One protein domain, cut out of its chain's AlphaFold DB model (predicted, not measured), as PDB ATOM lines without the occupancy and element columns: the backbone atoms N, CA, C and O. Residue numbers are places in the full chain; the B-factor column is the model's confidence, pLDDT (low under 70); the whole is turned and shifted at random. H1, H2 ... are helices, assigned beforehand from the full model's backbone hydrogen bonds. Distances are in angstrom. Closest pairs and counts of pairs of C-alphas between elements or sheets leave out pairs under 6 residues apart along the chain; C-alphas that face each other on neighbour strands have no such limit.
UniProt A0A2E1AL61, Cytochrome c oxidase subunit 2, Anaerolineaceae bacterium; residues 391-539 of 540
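This is residues 391 to 539 of the 540 residues of the protein "Cytochrome c oxidase subunit 2" of Anaerolineaceae bacterium (UniProt A0A2E1AL61). Crossed helices gather round H5, which runs through the middle: H1 crosses it on one side, H4 lies on the opposite side, H6 packs on a third, and H3 meets its last residues. Short H2 stands off, and three long links loop round the outside. The printed part has 149 residues, with six named helices, H1 to H6 in chain order, and no named strand; it is all helix by class, though only 65 residues are in named elements, under half. It is compact, with a radius of gyration of the C-alphas of 14.2 A, and spans 40 by 31 by 30 A.

H1, residues 394 to 404, touches the hub H5, residues 485 to 497, only just about perpendicular at 72 degrees; their closest C-alphas, Gly 398 and Gly 490, are 3.7 A apart. H2, residues 407 to 410, touches no helix. H3, residues 429 to 440, touches H5 with residues 429 to 433 alone, closest C-alphas Gly 430 and Cys 496, 3.9 A. H4, residues 445 to 454, forms a helical hairpin with H5, a steep tilt of 44 degrees, opposite ways, closest C-alphas Ile 449 and Val 492, 6.3 A. H6, residues 524 to 538, touches H4, closest C-alphas Glu 447 and Leu 534, 6.0 A. Every O i to N i+4 pair is within hydrogen-bond range in H4 and H5, against 5 of 7 in H1, 4 of 8 in H3 and 9 of 11 in H6; H2 is too short for one.

H1 begins at C-alpha 394 (43.006, -17.623, 6.003) and is 15.6 A long, H5 18.2 A. H6, 21.8 A, ends at C-alpha 538 (40.596, -25.150, 23.353).

The farthest C-alphas, Gly 478 and Gly 518, are 42.7 A apart. The printed part has no cut. Long links join H2 to H3, H4 to H5 and H5 to H6. The model's pLDDT is under 70 at residues 391, 476 to 480 and 516 to 520.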
ATOM      1  N   PRO A 391      39.542 -20.124  -0.466       69.38
ATOM      2  CA  PRO A 391      40.735 -19.320  -0.715       69.38
ATOM      3  C   PRO A 391      41.926 -19.835   0.100       69.38
ATOM      4  O   PRO A 391      41.775 -20.172   1.267       69.38
ATOM      5  N   ALA A 392      43.133 -19.819  -0.472       72.62
ATOM      6  CA  ALA A 392      44.346 -20.208   0.261       72.62
ATOM      7  C   ALA A 392      44.729 -19.228   1.393       72.62
ATOM      8  O   ALA A 392      45.610 -19.531   2.198       72.62
ATOM      9  N   ASP A 393      44.113 -18.043   1.422       81.94
ATOM     10  CA  ASP A 393      44.350 -17.005   2.421       81.94
ATOM     11  C   ASP A 393      43.370 -17.146   3.605       81.94
ATOM     12  O   ASP A 393      42.163 -16.932   3.422       81.94
ATOM     13  N   PRO A 394      43.854 -17.459   4.825       81.88
ATOM     14  CA  PRO A 394      43.006 -17.623   6.003       81.88
ATOM     15  C   PRO A 394      42.262 -16.341   6.400       81.88
ATOM     16  O   PRO A 394      41.186 -16.426   6.990       81.88
ATOM     17  N   VAL A 395      42.767 -15.154   6.042       84.75
ATOM     18  CA  VAL A 395      42.085 -13.877   6.316       84.75
ATOM     19  C   VAL A 395      40.789 -13.779   5.514       84.75
ATOM     20  O   VAL A 395      39.757 -13.390   6.058       84.75
ATOM     21  N   LEU A 396      40.811 -14.186   4.241       79.81
ATOM     22  CA  LEU A 396      39.618 -14.201   3.390       79.81
ATOM     23  C   LEU A 396      38.610 -15.267   3.832       79.81
ATOM     24  O   LEU A 396      37.404 -15.019   3.777       79.81
ATOM     25  N   ILE A 397      39.089 -16.426   4.299       81.25
ATOM     26  CA  ILE A 397      38.229 -17.447   4.918       81.25
ATOM     27  C   ILE A 397      37.511 -16.838   6.126       81.25
ATOM     28  O   ILE A 397      36.285 -16.877   6.201       81.25
ATOM     29  N   GLY A 398      38.256 -16.203   7.034       85.50
ATOM     30  CA  GLY A 398      37.699 -15.575   8.229       85.50
ATOM     31  C   GLY A 398      36.725 -14.447   7.964       85.50
ATOM     32  O   GLY A 398      35.697 -14.360   8.630       85.50
ATOM     33  N   GLN A 399      37.021 -13.601   6.976       84.12
ATOM     34  CA  GLN A 399      36.138 -12.507   6.579       84.12
ATOM     35  C   GLN A 399      34.752 -13.014   6.175       84.12
ATOM     36  O   GLN A 399      33.752 -12.362   6.472       84.12
ATOM     37  N   ARG A 400      34.685 -14.184   5.531       77.38
ATOM     38  CA  ARG A 400      33.424 -14.836   5.164       77.38
ATOM     39  C   ARG A 400      32.807 -15.539   6.370       77.38
ATOM     40  O   ARG A 400      31.668 -15.248   6.730       77.38
ATOM     41  N   ALA A 401      33.584 -16.391   7.038       80.06
ATOM     42  CA  ALA A 401      33.118 -17.223   8.142       80.06
ATOM     43  C   ALA A 401      32.555 -16.404   9.310       80.06
ATOM     44  O   ALA A 401      31.541 -16.775   9.891       80.06
ATOM     45  N   ILE A 402      33.134 -15.241   9.630       84.31
ATOM     46  CA  ILE A 402      32.673 -14.429  10.764       84.31
ATOM     47  C   ILE A 402      31.220 -13.947  10.607       84.31
ATOM     48  O   ILE A 402      30.545 -13.685  11.601       84.31
ATOM     49  N   THR A 403      30.719 -13.840   9.371       77.31
ATOM     50  CA  THR A 403      29.336 -13.419   9.085       77.31
ATOM     51  C   THR A 403      28.304 -14.518   9.332       77.31
ATOM     52  O   THR A 403      27.113 -14.224   9.448       77.31
ATOM     53  N   ASN A 404      28.762 -15.762   9.477       73.81
ATOM     54  CA  ASN A 404      27.924 -16.927   9.746       73.81
ATOM     55  C   ASN A 404      27.504 -17.017  11.216       73.81
ATOM     56  O   ASN A 404      26.541 -17.706  11.561       73.81
ATOM     57  N   TYR A 405      28.204 -16.292  12.084       78.44
ATOM     58  CA  TYR A 405      27.976 -16.273  13.520       78.44
ATOM     59  C   TYR A 405      27.315 -14.964  13.952       78.44
ATOM     60  O   TYR A 405      27.466 -13.912  13.329       78.44
ATOM     61  N   ALA A 406      26.609 -14.996  15.083       77.19
ATOM     62  CA  ALA A 406      25.885 -13.851  15.638       77.19
ATOM     63  C   ALA A 406      26.778 -12.716  16.195       77.19
ATOM     64  O   ALA A 406      26.321 -11.908  17.010       77.19
ATOM     65  N   CYS A 407      28.035 -12.605  15.752       83.44
ATOM     66  CA  CYS A 407      28.992 -11.597  16.205       83.44
ATOM     67  C   CYS A 407      28.449 -10.169  16.011       83.44
ATOM     68  O   CYS A 407      28.558  -9.339  16.918       83.44
ATOM     69  N   ALA A 408      27.785  -9.905  14.879       78.75
ATOM     70  CA  ALA A 408      27.223  -8.599  14.521       78.75
ATOM     71  C   ALA A 408      26.175  -8.069  15.516       78.75
ATOM     72  O   ALA A 408      26.034  -6.857  15.689       78.75
ATOM     73  N   GLY A 409      25.442  -8.964  16.191       72.62
ATOM     74  CA  GLY A 409      24.410  -8.580  17.158       72.62
ATOM     75  C   GLY A 409      24.987  -7.973  18.442       72.62
ATOM     76  O   GLY A 409      24.324  -7.179  19.115       72.62
ATOM     77  N   CYS A 410      26.232  -8.320  18.773       80.56
ATOM     78  CA  CYS A 410      26.892  -7.886  20.000       80.56
ATOM     79  C   CYS A 410      28.027  -6.897  19.744       80.56
ATOM     80  O   CYS A 410      28.178  -5.973  20.539       80.56
ATOM     81  N   HIS A 411      28.780  -7.056  18.660       88.44
ATOM     82  CA  HIS A 411      29.992  -6.291  18.390       88.44
ATOM     83  C   HIS A 411      29.788  -5.195  17.338       88.44
ATOM     84  O   HIS A 411      29.066  -5.373  16.356       88.44
ATOM     85  N   THR A 412      30.484  -4.071  17.515       88.56
ATOM     86  CA  THR A 412      30.661  -3.070  16.453       88.56
ATOM     87  C   THR A 412      31.836  -3.470  15.577       88.56
ATOM     88  O   THR A 412      32.866  -3.923  16.091       88.56
ATOM     89  N   PHE A 413      31.679  -3.310  14.265       89.56
ATOM     90  CA  PHE A 413      32.740  -3.594  13.311       89.56
ATOM     91  C   PHE A 413      32.517  -2.846  11.994       89.56
ATOM     92  O   PHE A 413      31.664  -3.224  11.190       89.56
ATOM     93  N   SER A 414      33.271  -1.773  11.768       82.44
ATOM     94  CA  SER A 414      33.064  -0.872  10.629       82.44
ATOM     95  C   SER A 414      33.328  -1.529   9.273       82.44
ATOM     96  O   SER A 414      32.595  -1.243   8.329       82.44
ATOM     97  N   ALA A 415      34.288  -2.460   9.195       76.19
ATOM     98  CA  ALA A 415      34.625  -3.178   7.962       76.19
ATOM     99  C   ALA A 415      33.441  -3.973   7.383       76.19
ATOM    100  O   ALA A 415      33.339  -4.128   6.171       76.19
ATOM    101  N   LEU A 416      32.532  -4.443   8.246       76.75
ATOM    102  CA  LEU A 416      31.323  -5.180   7.865       76.75
ATOM    103  C   LEU A 416      30.030  -4.405   8.187       76.75
ATOM    104  O   LEU A 416      28.935  -4.960   8.119       76.75
ATOM    105  N   GLY A 417      30.141  -3.125   8.562       73.69
ATOM    106  CA  GLY A 417      28.999  -2.268   8.891       73.69
ATOM    107  C   GLY A 417      28.219  -2.672  10.152       73.69
ATOM    108  O   GLY A 417      27.049  -2.317  10.282       73.69
ATOM    109  N   TRP A 418      28.822  -3.414  11.083       80.50
ATOM    110  CA  TRP A 418      28.139  -3.897  12.287       80.50
ATOM    111  C   TRP A 418      28.021  -2.821  13.367       80.50
ATOM    112  O   TRP A 418      28.965  -2.074  13.635       80.50
ATOM    113  N   SER A 419      26.875  -2.798  14.048       75.00
ATOM    114  CA  SER A 419      26.520  -1.781  15.045       75.00
ATOM    115  C   SER A 419      26.181  -2.347  16.433       75.00
ATOM    116  O   SER A 419      25.552  -1.653  17.233       75.00
ATOM    117  N   GLY A 420      26.556  -3.593  16.739       71.44
ATOM    118  CA  GLY A 420      26.300  -4.205  18.043       71.44
ATOM    119  C   GLY A 420      26.991  -3.450  19.187       71.44
ATOM    120  O   GLY A 420      28.167  -3.119  19.099       71.44
ATOM    121  N   MET A 421      26.269  -3.157  20.275       74.56
ATOM    122  CA  MET A 421      26.780  -2.353  21.409       74.56
ATOM    123  C   MET A 421      26.936  -3.144  22.716       74.56
ATOM    124  O   MET A 421      27.166  -2.558  23.772       74.56
ATOM    125  N   THR A 422      26.748  -4.462  22.672       80.88
ATOM    126  CA  THR A 422      26.765  -5.302  23.878       80.88
ATOM    127  C   THR A 422      28.188  -5.737  24.228       80.88
ATOM    128  O   THR A 422      28.575  -5.689  25.391       80.88
ATOM    129  N   GLY A 423      28.963  -6.145  23.223       84.19
ATOM    130  CA  GLY A 423      30.362  -6.542  23.340       84.19
ATOM    131  C   GLY A 423      31.331  -5.433  22.911       84.19
ATOM    132  O   GLY A 423      30.916  -4.404  22.371       84.19
ATOM    133  N   PRO A 424      32.641  -5.621  23.146       89.62
ATOM    134  CA  PRO A 424      33.669  -4.667  22.735       89.62
ATOM    135  C   PRO A 424      33.754  -4.520  21.210       89.62
ATOM    136  O   PRO A 424      33.517  -5.474  20.477       89.62
ATOM    137  N   ALA A 425      34.157  -3.345  20.719       91.06
ATOM    138  CA  ALA A 425      34.400  -3.135  19.289       91.06
ATOM    139  C   ALA A 425      35.465  -4.100  18.739       91.06
ATOM    140  O   ALA A 425      36.456  -4.381  19.429       91.06
ATOM    141  N   LEU A 426      35.275  -4.567  17.503       93.19
ATOM    142  CA  LEU A 426      36.223  -5.421  16.775       93.19
ATOM    143  C   LEU A 426      37.158  -4.619  15.862       93.19
ATOM    144  O   LEU A 426      38.240  -5.093  15.539       93.19
ATOM    145  N   ASP A 427      36.818  -3.373  15.523       89.19
ATOM    146  CA  ASP A 427      37.722  -2.481  14.786       89.19
ATOM    147  C   ASP A 427      39.052  -2.323  15.526       89.19
ATOM    148  O   ASP A 427      39.055  -1.933  16.697       89.19
ATOM    149  N   GLY A 428      40.185  -2.621  14.885       88.81
ATOM    150  CA  GLY A 428      41.509  -2.532  15.513       88.81
ATOM    151  C   GLY A 428      41.777  -3.590  16.597       88.81
ATOM    152  O   GLY A 428      42.592  -3.344  17.491       88.81
ATOM    153  N   ILE A 429      41.033  -4.706  16.625       92.06
ATOM    154  CA  ILE A 429      41.213  -5.751  17.645       92.06
ATOM    155  C   ILE A 429      42.570  -6.449  17.539       92.06
ATOM    156  O   ILE A 429      43.105  -6.809  18.583       92.06
ATOM    157  N   GLY A 430      43.158  -6.560  16.345       88.75
ATOM    158  CA  GLY A 430      44.465  -7.189  16.142       88.75
ATOM    159  C   GLY A 430      45.575  -6.547  16.977       88.75
ATOM    160  O   GLY A 430      46.380  -7.251  17.585       88.75
ATOM    161  N   ASP A 431      45.548  -5.216  17.118       87.62
ATOM    162  CA  ASP A 431      46.505  -4.484  17.961       87.62
ATOM    163  C   ASP A 431      46.195  -4.667  19.453       87.62
ATOM    164  O   ASP A 431      47.077  -4.922  20.273       87.62
ATOM    165  N   ARG A 432      44.912  -4.561  19.827       90.06
ATOM    166  CA  ARG A 432      44.482  -4.640  21.234       90.06
ATOM    167  C   ARG A 432      44.607  -6.037  21.823       90.06
ATOM    168  O   ARG A 432      44.721  -6.164  23.039       90.06
ATOM    169  N   ALA A 433      44.503  -7.070  20.996       89.94
ATOM    170  CA  ALA A 433      44.584  -8.455  21.423       89.94
ATOM    171  C   ALA A 433      45.942  -8.747  22.075       89.94
ATOM    172  O   ALA A 433      45.982  -9.330  23.155       89.94
ATOM    173  N   GLY A 434      47.035  -8.237  21.495       84.25
ATOM    174  CA  GLY A 434      48.374  -8.360  22.075       84.25
ATOM    175  C   GLY A 434      48.487  -7.724  23.465       84.25
ATOM    176  O   GLY A 434      49.020  -8.341  24.385       84.25
ATOM    177  N   ASP A 435      47.908  -6.533  23.655       85.56
ATOM    178  CA  ASP A 435      47.894  -5.849  24.959       85.56
ATOM    179  C   ASP A 435      47.085  -6.613  26.024       85.56
ATOM    180  O   ASP A 435      47.356  -6.504  27.225       85.56
ATOM    181  N   ARG A 436      46.062  -7.365  25.599       89.50
ATOM    182  CA  ARG A 436      45.151  -8.099  26.489       89.50
ATOM    183  C   ARG A 436      45.637  -9.502  26.823       89.50
ATOM    184  O   ARG A 436      45.372  -9.946  27.937       89.50
ATOM    185  N   ALA A 437      46.389 -10.140  25.929       91.19
ATOM    186  CA  ALA A 437      46.879 -11.507  26.087       91.19
ATOM    187  C   ALA A 437      47.537 -11.748  27.451       91.19
ATOM    188  O   ALA A 437      47.114 -12.609  28.214       91.19
ATOM    189  N   THR A 438      48.481 -10.888  27.852       88.62
ATOM    190  CA  THR A 438      49.160 -11.035  29.152       88.62
ATOM    191  C   THR A 438      48.206 -10.921  30.347       88.62
ATOM    192  O   THR A 438      48.427 -11.562  31.372       88.62
ATOM    193  N   ALA A 439      47.158 -10.095  30.249       87.94
ATOM    194  CA  ALA A 439      46.172  -9.938  31.317       87.94
ATOM    195  C   ALA A 439      45.182 -11.112  31.385       87.94
ATOM    196  O   ALA A 439      44.678 -11.398  32.471       87.94
ATOM    197  N   ALA A 440      44.922 -11.763  30.250       88.75
ATOM    198  CA  ALA A 440      44.110 -12.971  30.138       88.75
ATOM    199  C   ALA A 440      44.888 -14.254  30.490       88.75
ATOM    200  O   ALA A 440      44.289 -15.242  30.899       88.75
ATOM    201  N   GLY A 441      46.224 -14.201  30.470       91.62
ATOM    202  CA  GLY A 441      47.094 -15.348  30.750       91.62
ATOM    203  C   GLY A 441      47.573 -16.081  29.496       91.62
ATOM    204  O   GLY A 441      48.183 -17.139  29.627       91.62
ATOM    205  N   ASP A 442      47.348 -15.490  28.324       93.00
ATOM    206  CA  ASP A 442      47.647 -16.063  27.014       93.00
ATOM    207  C   ASP A 442      49.045 -15.665  26.526       93.00
ATOM    208  O   ASP A 442      49.611 -14.636  26.925       93.00
ATOM    209  N   SER A 443      49.613 -16.482  25.641       91.12
ATOM    210  CA  SER A 443      50.960 -16.291  25.102       91.12
ATOM    211  C   SER A 443      51.057 -15.123  24.118       91.12
ATOM    212  O   SER A 443      52.062 -14.407  24.111       91.12
ATOM    213  N   ASN A 444      50.017 -14.901  23.312       92.94
ATOM    214  CA  ASN A 444      49.953 -13.841  22.310       92.94
ATOM    215  C   ASN A 444      48.502 -13.400  22.032       92.94
ATOM    216  O   ASN A 444      47.543 -13.921  22.601       92.94
ATOM    217  N   GLY A 445      48.344 -12.392  21.171       92.81
ATOM    218  CA  GLY A 445      47.034 -11.839  20.831       92.81
ATOM    219  C   GLY A 445      46.126 -12.825  20.094       92.81
ATOM    220  O   GLY A 445      44.918 -12.802  20.310       92.81
ATOM    221  N   ALA A 446      46.684 -13.707  19.264       94.19
ATOM    222  CA  ALA A 446      45.899 -14.719  18.561       94.19
ATOM    223  C   ALA A 446      45.276 -15.732  19.533       94.19
ATOM    224  O   ALA A 446      44.078 -15.997  19.448       94.19
ATOM    225  N   GLU A 447      46.050 -16.224  20.506       95.19
ATOM    226  CA  GLU A 447      45.543 -17.102  21.566       95.19
ATOM    227  C   GLU A 447      44.467 -16.406  22.410       95.19
ATOM    228  O   GLU A 447      43.429 -16.999  22.686       95.19
ATOM    229  N   TYR A 448      44.638 -15.117  22.715       95.38
ATOM    230  CA  TYR A 448      43.602 -14.332  23.394       95.38
ATOM    231  C   TYR A 448      42.275 -14.285  22.625       95.38
ATOM    232  O   TYR A 448      41.199 -14.378  23.223       95.38
ATOM    233  N   ILE A 449      42.321 -14.137  21.299       95.19
ATOM    234  CA  ILE A 449      41.108 -14.150  20.472       95.19
ATOM    235  C   ILE A 449      40.492 -15.556  20.459       95.19
ATOM    236  O   ILE A 449      39.276 -15.672  20.604       95.19
ATOM    237  N   ILE A 450      41.309 -16.610  20.351       95.12
ATOM    238  CA  ILE A 450      40.860 -18.010  20.432       95.12
ATOM    239  C   ILE A 450      40.133 -18.267  21.758       95.12
ATOM    240  O   ILE A 450      38.975 -18.690  21.742       95.12
ATOM    241  N   GLN A 451      40.763 -17.941  22.892       94.00
ATOM    242  CA  GLN A 451      40.158 -18.072  24.217       94.00
ATOM    243  C   GLN A 451      38.880 -17.239  24.318       94.00
ATOM    244  O   GLN A 451      37.874 -17.718  24.822       94.00
ATOM    245  N   SER A 452      38.868 -16.011  23.797       93.19
ATOM    246  CA  SER A 452      37.670 -15.162  23.838       93.19
ATOM    247  C   SER A 452      36.478 -15.768  23.082       93.19
ATOM    248  O   SER A 452      35.338 -15.480  23.433       93.19
ATOM    249  N   ILE A 453      36.717 -16.592  22.056       92.88
ATOM    250  CA  ILE A 453      35.671 -17.253  21.258       92.88
ATOM    251  C   ILE A 453      35.247 -18.595  21.882       92.88
ATOM    252  O   ILE A 453      34.048 -18.871  21.977       92.88
ATOM    253  N   ARG A 454      36.211 -19.416  22.317       91.62
ATOM    254  CA  ARG A 454      35.973 -20.761  22.879       91.62
ATOM    255  C   ARG A 454      35.589 -20.734  24.355       91.62
ATOM    256  O   ARG A 454      34.678 -21.431  24.782       91.62
ATOM    257  N   GLU A 455      36.227 -19.869  25.127       91.38
ATOM    258  CA  GLU A 455      36.048 -19.719  26.571       91.38
ATOM    259  C   GLU A 455      35.786 -18.246  26.959       91.38
ATOM    260  O   GLU A 455      36.493 -17.674  27.792       91.38
ATOM    261  N   PRO A 456      34.732 -17.597  26.426       89.75
ATOM    262  CA  PRO A 456      34.451 -16.167  26.622       89.75
ATOM    263  C   PRO A 456      34.320 -15.711  28.083       89.75
ATOM    264  O   PRO A 456      34.292 -14.513  28.362       89.75
ATOM    265  N   GLN A 457      34.159 -16.645  29.021       89.31
ATOM    266  CA  GLN A 457      34.022 -16.364  30.452       89.31
ATOM    267  C   GLN A 457      35.350 -16.502  31.222       89.31
ATOM    268  O   GLN A 457      35.377 -16.203  32.418       89.31
ATOM    269  N   ALA A 458      36.437 -16.937  30.573       90.81
ATOM    270  CA  ALA A 458      37.769 -17.033  31.174       90.81
ATOM    271  C   ALA A 458      38.354 -15.645  31.486       90.81
ATOM    272  O   ALA A 458      38.955 -15.441  32.544       90.81
ATOM    273  N   TYR A 459      38.093 -14.661  30.617       90.31
ATOM    274  CA  TYR A 459      38.545 -13.285  30.787       90.31
ATOM    275  C   TYR A 459      37.493 -12.263  30.336       90.31
ATOM    276  O   TYR A 459      37.079 -12.231  29.180       90.31
ATOM    277  N   PHE A 460      37.117 -11.344  31.234       89.69
ATOM    278  CA  PHE A 460      36.253 -10.210  30.898       89.69
ATOM    279  C   PHE A 460      37.079  -8.959  30.624       89.69
ATOM    280  O   PHE A 460      37.876  -8.515  31.455       89.69
ATOM    281  N   VAL A 461      36.830  -8.335  29.474       89.06
ATOM    282  CA  VAL A 461      37.413  -7.029  29.158       89.06
ATOM    283  C   VAL A 461      36.893  -5.993  30.165       89.06
ATOM    284  O   VAL A 461      35.674  -5.878  30.330       89.06
ATOM    285  N   PRO A 462      37.770  -5.189  30.800       87.94
ATOM    286  CA  PRO A 462      37.345  -4.166  31.751       87.94
ATOM    287  C   PRO A 462      36.256  -3.248  31.183       87.94
ATOM    288  O   PRO A 462      36.415  -2.685  30.097       87.94
ATOM    289  N   GLY A 463      35.158  -3.080  31.926       86.44
ATOM    290  CA  GLY A 463      34.004  -2.285  31.491       86.44
ATOM    291  C   GLY A 463      32.917  -3.077  30.759       86.44
ATOM    292  O   GLY A 463      31.852  -2.517  30.505       86.44
ATOM    293  N   TYR A 464      33.148  -4.363  30.484       85.38
ATOM    294  CA  TYR A 464      32.154  -5.313  29.967       85.38
ATOM    295  C   TYR A 464      31.800  -6.386  31.011       85.38
ATOM    296  O   TYR A 464      31.304  -7.462  30.681       85.38
ATOM    297  N   ASP A 465      32.041  -6.090  32.291       77.44
ATOM    298  CA  ASP A 465      31.728  -6.970  33.413       77.44
ATOM    299  C   ASP A 465      30.224  -7.318  33.428       77.44
ATOM    300  O   ASP A 465      29.365  -6.441  33.540       77.44
ATOM    301  N   GLY A 466      29.899  -8.610  33.314       70.12
ATOM    302  CA  GLY A 466      28.517  -9.108  33.276       70.12
ATOM    303  C   GLY A 466      27.900  -9.237  31.878       70.12
ATOM    304  O   GLY A 466      26.746  -9.655  31.773       70.12
ATOM    305  N   VAL A 467      28.646  -8.925  30.812       74.38
ATOM    306  CA  VAL A 467      28.269  -9.291  29.440       74.38
ATOM    307  C   VAL A 467      28.577 -10.770  29.221       74.38
ATOM    308  O   VAL A 467      29.722 -11.199  29.333       74.38
ATOM    309  N   ILE A 468      27.549 -11.556  28.902       77.19
ATOM    310  CA  ILE A 468      27.707 -12.973  28.557       77.19
ATOM    311  C   ILE A 468      27.849 -13.065  27.039       77.19
ATOM    312  O   ILE A 468      26.859 -12.946  26.318       77.19
ATOM    313  N   MET A 469      29.082 -13.247  26.569       83.44
ATOM    314  CA  MET A 469      29.345 -13.659  25.193       83.44
ATOM    315  C   MET A 469      29.038 -15.164  25.063       83.44
ATOM    316  O   MET A 469      29.479 -15.931  25.927       83.44
ATOM    317  N   PRO A 470      28.248 -15.585  24.053       78.56
ATOM    318  CA  PRO A 470      27.982 -16.997  23.794       78.56
ATOM    319  C   PRO A 470      29.272 -17.777  23.541       78.56
ATOM    320  O   PRO A 470      30.202 -17.253  22.934       78.56
ATOM    321  N   ILE A 471      29.299 -19.024  24.004       82.69
ATOM    322  CA  ILE A 471      30.380 -19.967  23.712       82.69
ATOM    323  C   ILE A 471      30.215 -20.456  22.274       82.69
ATOM    324  O   ILE A 471      29.092 -20.747  21.852       82.69
ATOM    325  N   HIS A 472      31.328 -20.565  21.552       84.44
ATOM    326  CA  HIS A 472      31.392 -21.268  20.279       84.44
ATOM    327  C   HIS A 472      32.172 -22.571  20.456       84.44
ATOM    328  O   HIS A 472      33.387 -22.539  20.623       84.44
ATOM    329  N   ASP A 473      31.482 -23.709  20.455       79.69
ATOM    330  CA  ASP A 473      32.036 -25.017  20.836       79.69
ATOM    331  C   ASP A 473      32.773 -25.693  19.665       79.69
ATOM    332  O   ASP A 473      32.450 -25.465  18.493       79.69
ATOM    333  N   SER A 474      33.810 -26.474  19.960       79.00
ATOM    334  CA  SER A 474      34.519 -27.333  19.001       79.00
ATOM    335  C   SER A 474      33.723 -28.587  18.644       79.00
ATOM    336  O   SER A 474      34.050 -29.253  17.662       79.00
ATOM    337  N   THR A 475      32.690 -28.913  19.418       72.31
ATOM    338  CA  THR A 475      31.851 -30.095  19.246       72.31
ATOM    339  C   THR A 475      30.426 -29.718  18.852       72.31
ATOM    340  O   THR A 475      29.852 -28.751  19.352       72.31
ATOM    341  N   ASP A 476      29.849 -30.466  17.907       67.19
ATOM    342  CA  ASP A 476      28.435 -30.323  17.561       67.19
ATOM    343  C   ASP A 476      27.594 -31.160  18.530       67.19
ATOM    344  O   ASP A 476      27.356 -32.350  18.331       67.19
ATOM    345  N   ASP A 477      27.185 -30.540  19.633       63.69
ATOM    346  CA  ASP A 477      26.320 -31.143  20.648       63.69
ATOM    347  C   ASP A 477      24.819 -30.904  20.374       63.69
ATOM    348  O   ASP A 477      23.962 -31.199  21.216       63.69
ATOM    349  N   GLY A 478      24.478 -30.353  19.202       58.03
ATOM    350  CA  GLY A 478      23.115 -29.971  18.839       58.03
ATOM    351  C   GLY A 478      22.600 -28.718  19.558       58.03
ATOM    352  O   GLY A 478      21.425 -28.373  19.416       58.03
ATOM    353  N   THR A 479      23.440 -27.999  20.315       57.41
ATOM    354  CA  THR A 479      23.065 -26.726  20.951       57.41
ATOM    355  C   THR A 479      23.277 -25.513  20.044       57.41
ATOM    356  O   THR A 479      23.037 -24.390  20.473       57.41
ATOM    357  N   ASN A 480      23.630 -25.704  18.765       62.72
ATOM    358  CA  ASN A 480      23.837 -24.641  17.766       62.72
ATOM    359  C   ASN A 480      24.947 -23.625  18.113       62.72
ATOM    360  O   ASN A 480      24.968 -22.522  17.557       62.72
ATOM    361  N   THR A 481      25.865 -23.985  19.006       72.06
ATOM    362  CA  THR A 481      27.082 -23.228  19.352       72.06
ATOM    363  C   THR A 481      28.299 -23.674  18.542       72.06
ATOM    364  O   THR A 481      29.316 -22.987  18.565       72.06
ATOM    365  N   TYR A 482      28.195 -24.782  17.806       77.56
ATOM    366  CA  TYR A 482      29.294 -25.368  17.045       77.56
ATOM    367  C   TYR A 482      29.972 -24.368  16.097       77.56
ATOM    368  O   TYR A 482      29.326 -23.710  15.275       77.56
ATOM    369  N   MET A 483      31.293 -24.290  16.209       81.88
ATOM    370  CA  MET A 483      32.194 -23.607  15.293       81.88
ATOM    371  C   MET A 483      33.353 -24.562  14.978       81.88
ATOM    372  O   MET A 483      34.126 -24.897  15.884       81.88
ATOM    373  N   PRO A 484      33.507 -24.999  13.721       77.75
ATOM    374  CA  PRO A 484      34.598 -25.873  13.323       77.75
ATOM    375  C   PRO A 484      35.945 -25.157  13.475       77.75
ATOM    376  O   PRO A 484      36.040 -23.929  13.448       77.75
ATOM    377  N   GLN A 485      37.017 -25.939  13.625       83.00
ATOM    378  CA  GLN A 485      38.368 -25.402  13.818       83.00
ATOM    379  C   GLN A 485      38.837 -24.546  12.627       83.00
ATOM    380  O   GLN A 485      39.516 -23.545  12.834       83.00
ATOM    381  N   SER A 486      38.433 -24.883  11.401       77.75
ATOM    382  CA  SER A 486      38.735 -24.102  10.193       77.75
ATOM    383  C   SER A 486      38.155 -22.685  10.243       77.75
ATOM    384  O   SER A 486      38.880 -21.721   9.987       77.75
ATOM    385  N   ASP A 487      36.884 -22.546  10.627       83.69
ATOM    386  CA  ASP A 487      36.223 -21.244  10.759       83.69
ATOM    387  C   ASP A 487      36.843 -20.440  11.898       83.69
ATOM    388  O   ASP A 487      37.104 -19.253  11.725       83.69
ATOM    389  N   LEU A 488      37.161 -21.083  13.030       90.25
ATOM    390  CA  LEU A 488      37.883 -20.432  14.124       90.25
ATOM    391  C   LEU A 488      39.225 -19.864  13.642       90.25
ATOM    392  O   LEU A 488      39.493 -18.685  13.860       90.25
ATOM    393  N   ILE A 489      40.056 -20.675  12.979       90.44
ATOM    394  CA  ILE A 489      41.373 -20.254  12.473       90.44
ATOM    395  C   ILE A 489      41.218 -19.088  11.498       90.44
ATOM    396  O   ILE A 489      41.916 -18.081  11.630       90.44
ATOM    397  N   GLY A 490      40.281 -19.197  10.552       90.38
ATOM    398  CA  GLY A 490      39.987 -18.126   9.611       90.38
ATOM    399  C   GLY A 490      39.577 -16.849  10.338       90.38
ATOM    400  O   GLY A 490      40.180 -15.797  10.132       90.38
ATOM    401  N   ILE A 491      38.578 -16.924  11.222       92.81
ATOM    402  CA  ILE A 491      38.057 -15.777  11.981       92.81
ATOM    403  C   ILE A 491      39.165 -15.126  12.804       92.81
ATOM    404  O   ILE A 491      39.282 -13.903  12.793       92.81
ATOM    405  N   VAL A 492      40.002 -15.912  13.481       94.56
ATOM    406  CA  VAL A 492      41.133 -15.394  14.258       94.56
ATOM    407  C   VAL A 492      42.126 -14.688  13.341       94.56
ATOM    408  O   VAL A 492      42.498 -13.556  13.638       94.56
ATOM    409  N   ALA A 493      42.492 -15.278  12.199       92.00
ATOM    410  CA  ALA A 493      43.355 -14.622  11.218       92.00
ATOM    411  C   ALA A 493      42.743 -13.296  10.733       92.00
ATOM    412  O   ALA A 493      43.411 -12.259  10.729       92.00
ATOM    413  N   TYR A 494      41.451 -13.282  10.405       91.81
ATOM    414  CA  TYR A 494      40.765 -12.066   9.983       91.81
ATOM    415  C   TYR A 494      40.735 -11.002  11.083       91.81
ATOM    416  O   TYR A 494      41.078  -9.853  10.816       91.81
ATOM    417  N   LEU A 495      40.407 -11.356  12.324       93.62
ATOM    418  CA  LEU A 495      40.397 -10.416  13.448       93.62
ATOM    419  C   LEU A 495      41.802  -9.903  13.784       93.62
ATOM    420  O   LEU A 495      41.972  -8.710  14.034       93.62
ATOM    421  N   CYS A 496      42.819 -10.759  13.714       91.50
ATOM    422  CA  CYS A 496      44.216 -10.359  13.842       91.50
ATOM    423  C   CYS A 496      44.625  -9.368  12.742       91.50
ATOM    424  O   CYS A 496      45.344  -8.414  13.027       91.50
ATOM    425  N   SER A 497      44.109  -9.522  11.517       89.31
ATOM    426  CA  SER A 497      44.354  -8.572  10.421       89.31
ATOM    427  C   SER A 497      43.707  -7.191  10.630       89.31
ATOM    428  O   SER A 497      44.086  -6.229   9.963       89.31
ATOM    429  N   GLN A 498      42.760  -7.054  11.569       91.19
ATOM    430  CA  GLN A 498      42.104  -5.779  11.872       91.19
ATOM    431  C   GLN A 498      42.982  -4.906  12.775       91.19
ATOM    432  O   GLN A 498      42.774  -4.844  13.991       91.19
ATOM    433  N   THR A 499      43.948  -4.206  12.184       85.81
ATOM    434  CA  THR A 499      44.803  -3.222  12.870       85.81
ATOM    435  C   THR A 499      44.207  -1.814  12.785       85.81
ATOM    436  O   THR A 499      43.425  -1.493  11.890       85.81
ATOM    437  N   ALA A 500      44.550  -0.932  13.724       81.38
ATOM    438  CA  ALA A 500      44.075   0.453  13.732       81.38
ATOM    439  C   ALA A 500      44.650   1.287  12.571       81.38
ATOM    440  O   ALA A 500      44.050   2.290  12.181       81.38
ATOM    441  N   SER A 501      45.811   0.895  12.035       76.00
ATOM    442  CA  SER A 501      46.435   1.513  10.859       76.00
ATOM    443  C   SER A 501      45.908   0.959   9.533       76.00
ATOM    444  O   SER A 501      46.084   1.619   8.510       76.00
ATOM    445  N   GLY A 502      45.295  -0.231   9.533       73.06
ATOM    446  CA  GLY A 502      44.956  -0.983   8.320       73.06
ATOM    447  C   GLY A 502      46.172  -1.583   7.602       73.06
ATOM    448  O   GLY A 502      46.019  -2.180   6.541       73.06
ATOM    449  N   GLU A 503      47.375  -1.430   8.161       73.00
ATOM    450  CA  GLU A 503      48.603  -2.045   7.653       73.00
ATOM    451  C   GLU A 503      48.946  -3.276   8.496       73.00
ATOM    452  O   GLU A 503      48.901  -3.227   9.729       73.00
ATOM    453  N   LEU A 504      49.303  -4.372   7.823       76.00
ATOM    454  CA  LEU A 504      49.829  -5.576   8.459       76.00
ATOM    455  C   LEU A 504      51.328  -5.405   8.707       76.00
ATOM    456  O   LEU A 504      52.067  -5.000   7.809       76.00
ATOM    457  N   THR A 505      51.782  -5.747   9.909       74.88
ATOM    458  CA  THR A 505      53.210  -5.809  10.240       74.88
ATOM    459  C   THR A 505      53.651  -7.247  10.452       74.88
ATOM    460  O   THR A 505      52.832  -8.124  10.749       74.88
ATOM    461  N   ASP A 506      54.956  -7.489  10.379       75.19
ATOM    462  CA  ASP A 506      55.516  -8.747  10.866       75.19
ATOM    463  C   ASP A 506      55.078  -8.959  12.320       75.19
ATOM    464  O   ASP A 506      55.064  -8.011  13.114       75.19
ATOM    465  N   SER A 507      54.702 -10.186  12.676       74.38
ATOM    466  CA  SER A 507      54.197 -10.549  14.009       74.38
ATOM    467  C   SER A 507      52.908  -9.851  14.461       74.38
ATOM    468  O   SER A 507      52.675  -9.666  15.658       74.38
ATOM    469  N   THR A 508      52.031  -9.486  13.519       78.69
ATOM    470  CA  THR A 508      50.661  -9.043  13.845       78.69
ATOM    471  C   THR A 508      49.980 -10.085  14.745       78.69
ATOM    472  O   THR A 508      50.128 -11.286  14.530       78.69
ATOM    473  N   CYS A 509      49.266  -9.640  15.787       83.81
ATOM    474  CA  CYS A 509      48.674 -10.520  16.812       83.81
ATOM    475  C   CYS A 509      49.683 -11.354  17.634       83.81
ATOM    476  O   CYS A 509      49.275 -12.198  18.430       83.81
ATOM    477  N   GLY A 510      50.989 -11.126  17.470       83.88
ATOM    478  CA  GLY A 510      52.050 -11.920  18.093       83.88
ATOM    479  C   GLY A 510      52.254 -13.307  17.474       83.88
ATOM    480  O   GLY A 510      52.772 -14.181  18.161       83.88
ATOM    481  N   LEU A 511      51.849 -13.501  16.213       85.81
ATOM    482  CA  LEU A 511      52.075 -14.730  15.442       85.81
ATOM    483  C   LEU A 511      53.456 -14.705  14.774       85.81
ATOM    484  O   LEU A 511      53.743 -13.811  13.981       85.81
ATOM    485  N   GLU A 512      54.324 -15.668  15.070       84.25
ATOM    486  CA  GLU A 512      55.703 -15.688  14.554       84.25
ATOM    487  C   GLU A 512      55.770 -15.940  13.041       84.25
ATOM    488  O   GLU A 512      56.656 -15.424  12.352       84.25
ATOM    489  N   SER A 513      54.816 -16.706  12.517       80.62
ATOM    490  CA  SER A 513      54.674 -17.020  11.092       80.62
ATOM    491  C   SER A 513      54.036 -15.892  10.270       80.62
ATOM    492  O   SER A 513      54.064 -15.933   9.039       80.62
ATOM    493  N   TRP A 514      53.495 -14.856  10.921       80.31
ATOM    494  CA  TRP A 514      52.807 -13.754  10.252       80.31
ATOM    495  C   TRP A 514      53.800 -12.776   9.624       80.31
ATOM    496  O   TRP A 514      54.256 -11.824  10.263       80.31
ATOM    497  N   GLN A 515      54.131 -13.016   8.356       78.50
ATOM    498  CA  GLN A 515      55.001 -12.161   7.545       78.50
ATOM    499  C   GLN A 515      54.171 -11.386   6.524       78.50
ATOM    500  O   GLN A 515      53.481 -11.985   5.695       78.50
ATOM    501  N   ALA A 516      54.232 -10.056   6.584       69.62
ATOM    502  CA  ALA A 516      53.472  -9.189   5.690       69.62
ATOM    503  C   ALA A 516      54.313  -8.815   4.455       69.62
ATOM    504  O   ALA A 516      55.323  -8.126   4.574       69.62
ATOM    505  N   ASP A 517      53.879  -9.212   3.256       66.44
ATOM    506  CA  ASP A 517      54.456  -8.768   1.981       66.44
ATOM    507  C   ASP A 517      53.486  -7.814   1.275       66.44
ATOM    508  O   ASP A 517      52.437  -8.218   0.768       66.44
ATOM    509  N   GLY A 518      53.795  -6.514   1.304       58.84
ATOM    510  CA  GLY A 518      52.998  -5.493   0.617       58.84
ATOM    511  C   GLY A 518      51.525  -5.420   1.048       58.84
ATOM    512  O   GLY A 518      50.698  -4.977   0.257       58.84
ATOM    513  N   GLY A 519      51.200  -5.858   2.271       58.72
ATOM    514  CA  GLY A 519      49.827  -5.926   2.792       58.72
ATOM    515  C   GLY A 519      49.127  -7.278   2.605       58.72
ATOM    516  O   GLY A 519      47.956  -7.390   2.948       58.72
ATOM    517  N   THR A 520      49.824  -8.300   2.100       62.53
ATOM    518  CA  THR A 520      49.331  -9.687   1.994       62.53
ATOM    519  C   THR A 520      50.159 -10.642   2.854       62.53
ATOM    520  O   THR A 520      51.299 -10.335   3.203       62.53
ATOM    521  N   LEU A 521      49.590 -11.790   3.226       71.44
ATOM    522  CA  LEU A 521      50.289 -12.833   3.978       71.44
ATOM    523  C   LEU A 521      51.264 -13.597   3.072       71.44
ATOM    524  O   LEU A 521      50.849 -14.211   2.091       71.44
ATOM    525  N   ALA A 522      52.556 -13.574   3.412       70.00
ATOM    526  CA  ALA A 522      53.606 -14.183   2.594       70.00
ATOM    527  C   ALA A 522      53.631 -15.724   2.666       70.00
ATOM    528  O   ALA A 522      53.967 -16.373   1.676       70.00
ATOM    529  N   ASP A 523      53.272 -16.306   3.815       80.69
ATOM    530  CA  ASP A 523      53.200 -17.758   4.031       80.69
ATOM    531  C   ASP A 523      51.917 -18.123   4.790       80.69
ATOM    532  O   ASP A 523      51.880 -18.203   6.018       80.69
ATOM    533  N   THR A 524      50.829 -18.309   4.045       82.81
ATOM    534  CA  THR A 524      49.514 -18.606   4.624       82.81
ATOM    535  C   THR A 524      49.468 -19.971   5.312       82.81
ATOM    536  O   THR A 524      48.747 -20.129   6.295       82.81
ATOM    537  N   ALA A 525      50.259 -20.944   4.849       82.62
ATOM    538  CA  ALA A 525      50.295 -22.287   5.420       82.62
ATOM    539  C   ALA A 525      50.937 -22.291   6.813       82.62
ATOM    540  O   ALA A 525      50.392 -22.907   7.729       82.62
ATOM    541  N   ALA A 526      52.044 -21.562   6.989       85.06
ATOM    542  CA  ALA A 526      52.692 -21.426   8.291       85.06
ATOM    543  C   ALA A 526      51.777 -20.739   9.323       85.06
ATOM    544  O   ALA A 526      51.729 -21.170  10.475       85.06
ATOM    545  N   VAL A 527      51.000 -19.731   8.900       86.38
ATOM    546  CA  VAL A 527      50.005 -19.070   9.767       86.38
ATOM    547  C   VAL A 527      48.897 -20.023  10.198       86.38
ATOM    548  O   VAL A 527      48.531 -20.045  11.372       86.38
ATOM    549  N   VAL A 528      48.373 -20.835   9.277       86.38
ATOM    550  CA  VAL A 528      47.356 -21.841   9.613       86.38
ATOM    551  C   VAL A 528      47.915 -22.881  10.588       86.38
ATOM    552  O   VAL A 528      47.229 -23.222  11.550       86.38
ATOM    553  N   GLU A 529      49.147 -23.357  10.393       87.75
ATOM    554  CA  GLU A 529      49.792 -24.328  11.289       87.75
ATOM    555  C   GLU A 529      49.972 -23.767  12.709       87.75
ATOM    556  O   GLU A 529      49.608 -24.427  13.686       87.75
ATOM    557  N   GLU A 530      50.463 -22.530  12.837       91.94
ATOM    558  CA  GLU A 530      50.635 -21.870  14.137       91.94
ATOM    559  C   GLU A 530      49.290 -21.643  14.845       91.94
ATOM    560  O   GLU A 530      49.150 -21.972  16.024       91.94
ATOM    561  N   LEU A 531      48.276 -21.143  14.130       91.12
ATOM    562  CA  LEU A 531      46.933 -20.941  14.684       91.12
ATOM    563  C   LEU A 531      46.265 -22.255  15.095       91.12
ATOM    564  O   LEU A 531      45.585 -22.300  16.120       91.12
ATOM    565  N   THR A 532      46.487 -23.328  14.333       89.75
ATOM    566  CA  THR A 532      46.006 -24.670  14.690       89.75
ATOM    567  C   THR A 532      46.601 -25.082  16.033       89.75
ATOM    568  O   THR A 532      45.848 -25.335  16.972       89.75
ATOM    569  N   ALA A 533      47.929 -25.011  16.168       91.75
ATOM    570  CA  ALA A 533      48.632 -25.376  17.396       91.75
ATOM    571  C   ALA A 533      48.204 -24.540  18.619       91.75
ATOM    572  O   ALA A 533      48.124 -25.073  19.725       91.75
ATOM    573  N   LEU A 534      47.907 -23.247  18.434       93.06
ATOM    574  CA  LEU A 534      47.368 -22.384  19.495       93.06
ATOM    575  C   LEU A 534      45.924 -22.741  19.873       93.06
ATOM    576  O   LEU A 534      45.523 -22.539  21.016       93.06
ATOM    577  N   SER A 535      45.136 -23.250  18.926       91.25
ATOM    578  CA  SER A 535      43.725 -23.589  19.141       91.25
ATOM    579  C   SER A 535      43.487 -24.983  19.719       91.25
ATOM    580  O   SER A 535      42.446 -25.198  20.333       91.25
ATOM    581  N   ASP A 536      44.430 -25.915  19.554       89.50
ATOM    582  CA  ASP A 536      44.298 -27.309  19.999       89.50
ATOM    583  C   ASP A 536      43.935 -27.474  21.491       89.50
ATOM    584  O   ASP A 536      43.101 -28.328  21.795       89.50
ATOM    585  N   PRO A 537      44.469 -26.673  22.440       91.31
ATOM    586  CA  PRO A 537      44.077 -26.764  23.849       91.31
ATOM    587  C   PRO A 537      42.614 -26.392  24.129       91.31
ATOM    588  O   PRO A 537      42.100 -26.757  25.179       91.31
ATOM    589  N   TYR A 538      41.958 -25.676  23.211       87.06
ATOM    590  CA  TYR A 538      40.596 -25.150  23.353       87.06
ATOM    591  C   TYR A 538      39.554 -25.996  22.600       87.06
ATOM    592  O   TYR A 538      38.506 -25.491  22.198       87.06
ATOM    593  N   GLN A 539      39.879 -27.262  22.328       78.25
ATOM    594  CA  GLN A 539      39.008 -28.207  21.624       78.25
ATOM    595  C   GLN A 539      38.221 -29.137  22.568       78.25
ATOM    596  O   GLN A 539      37.409 -29.910  22.061       78.25
TER     597      GLN A 539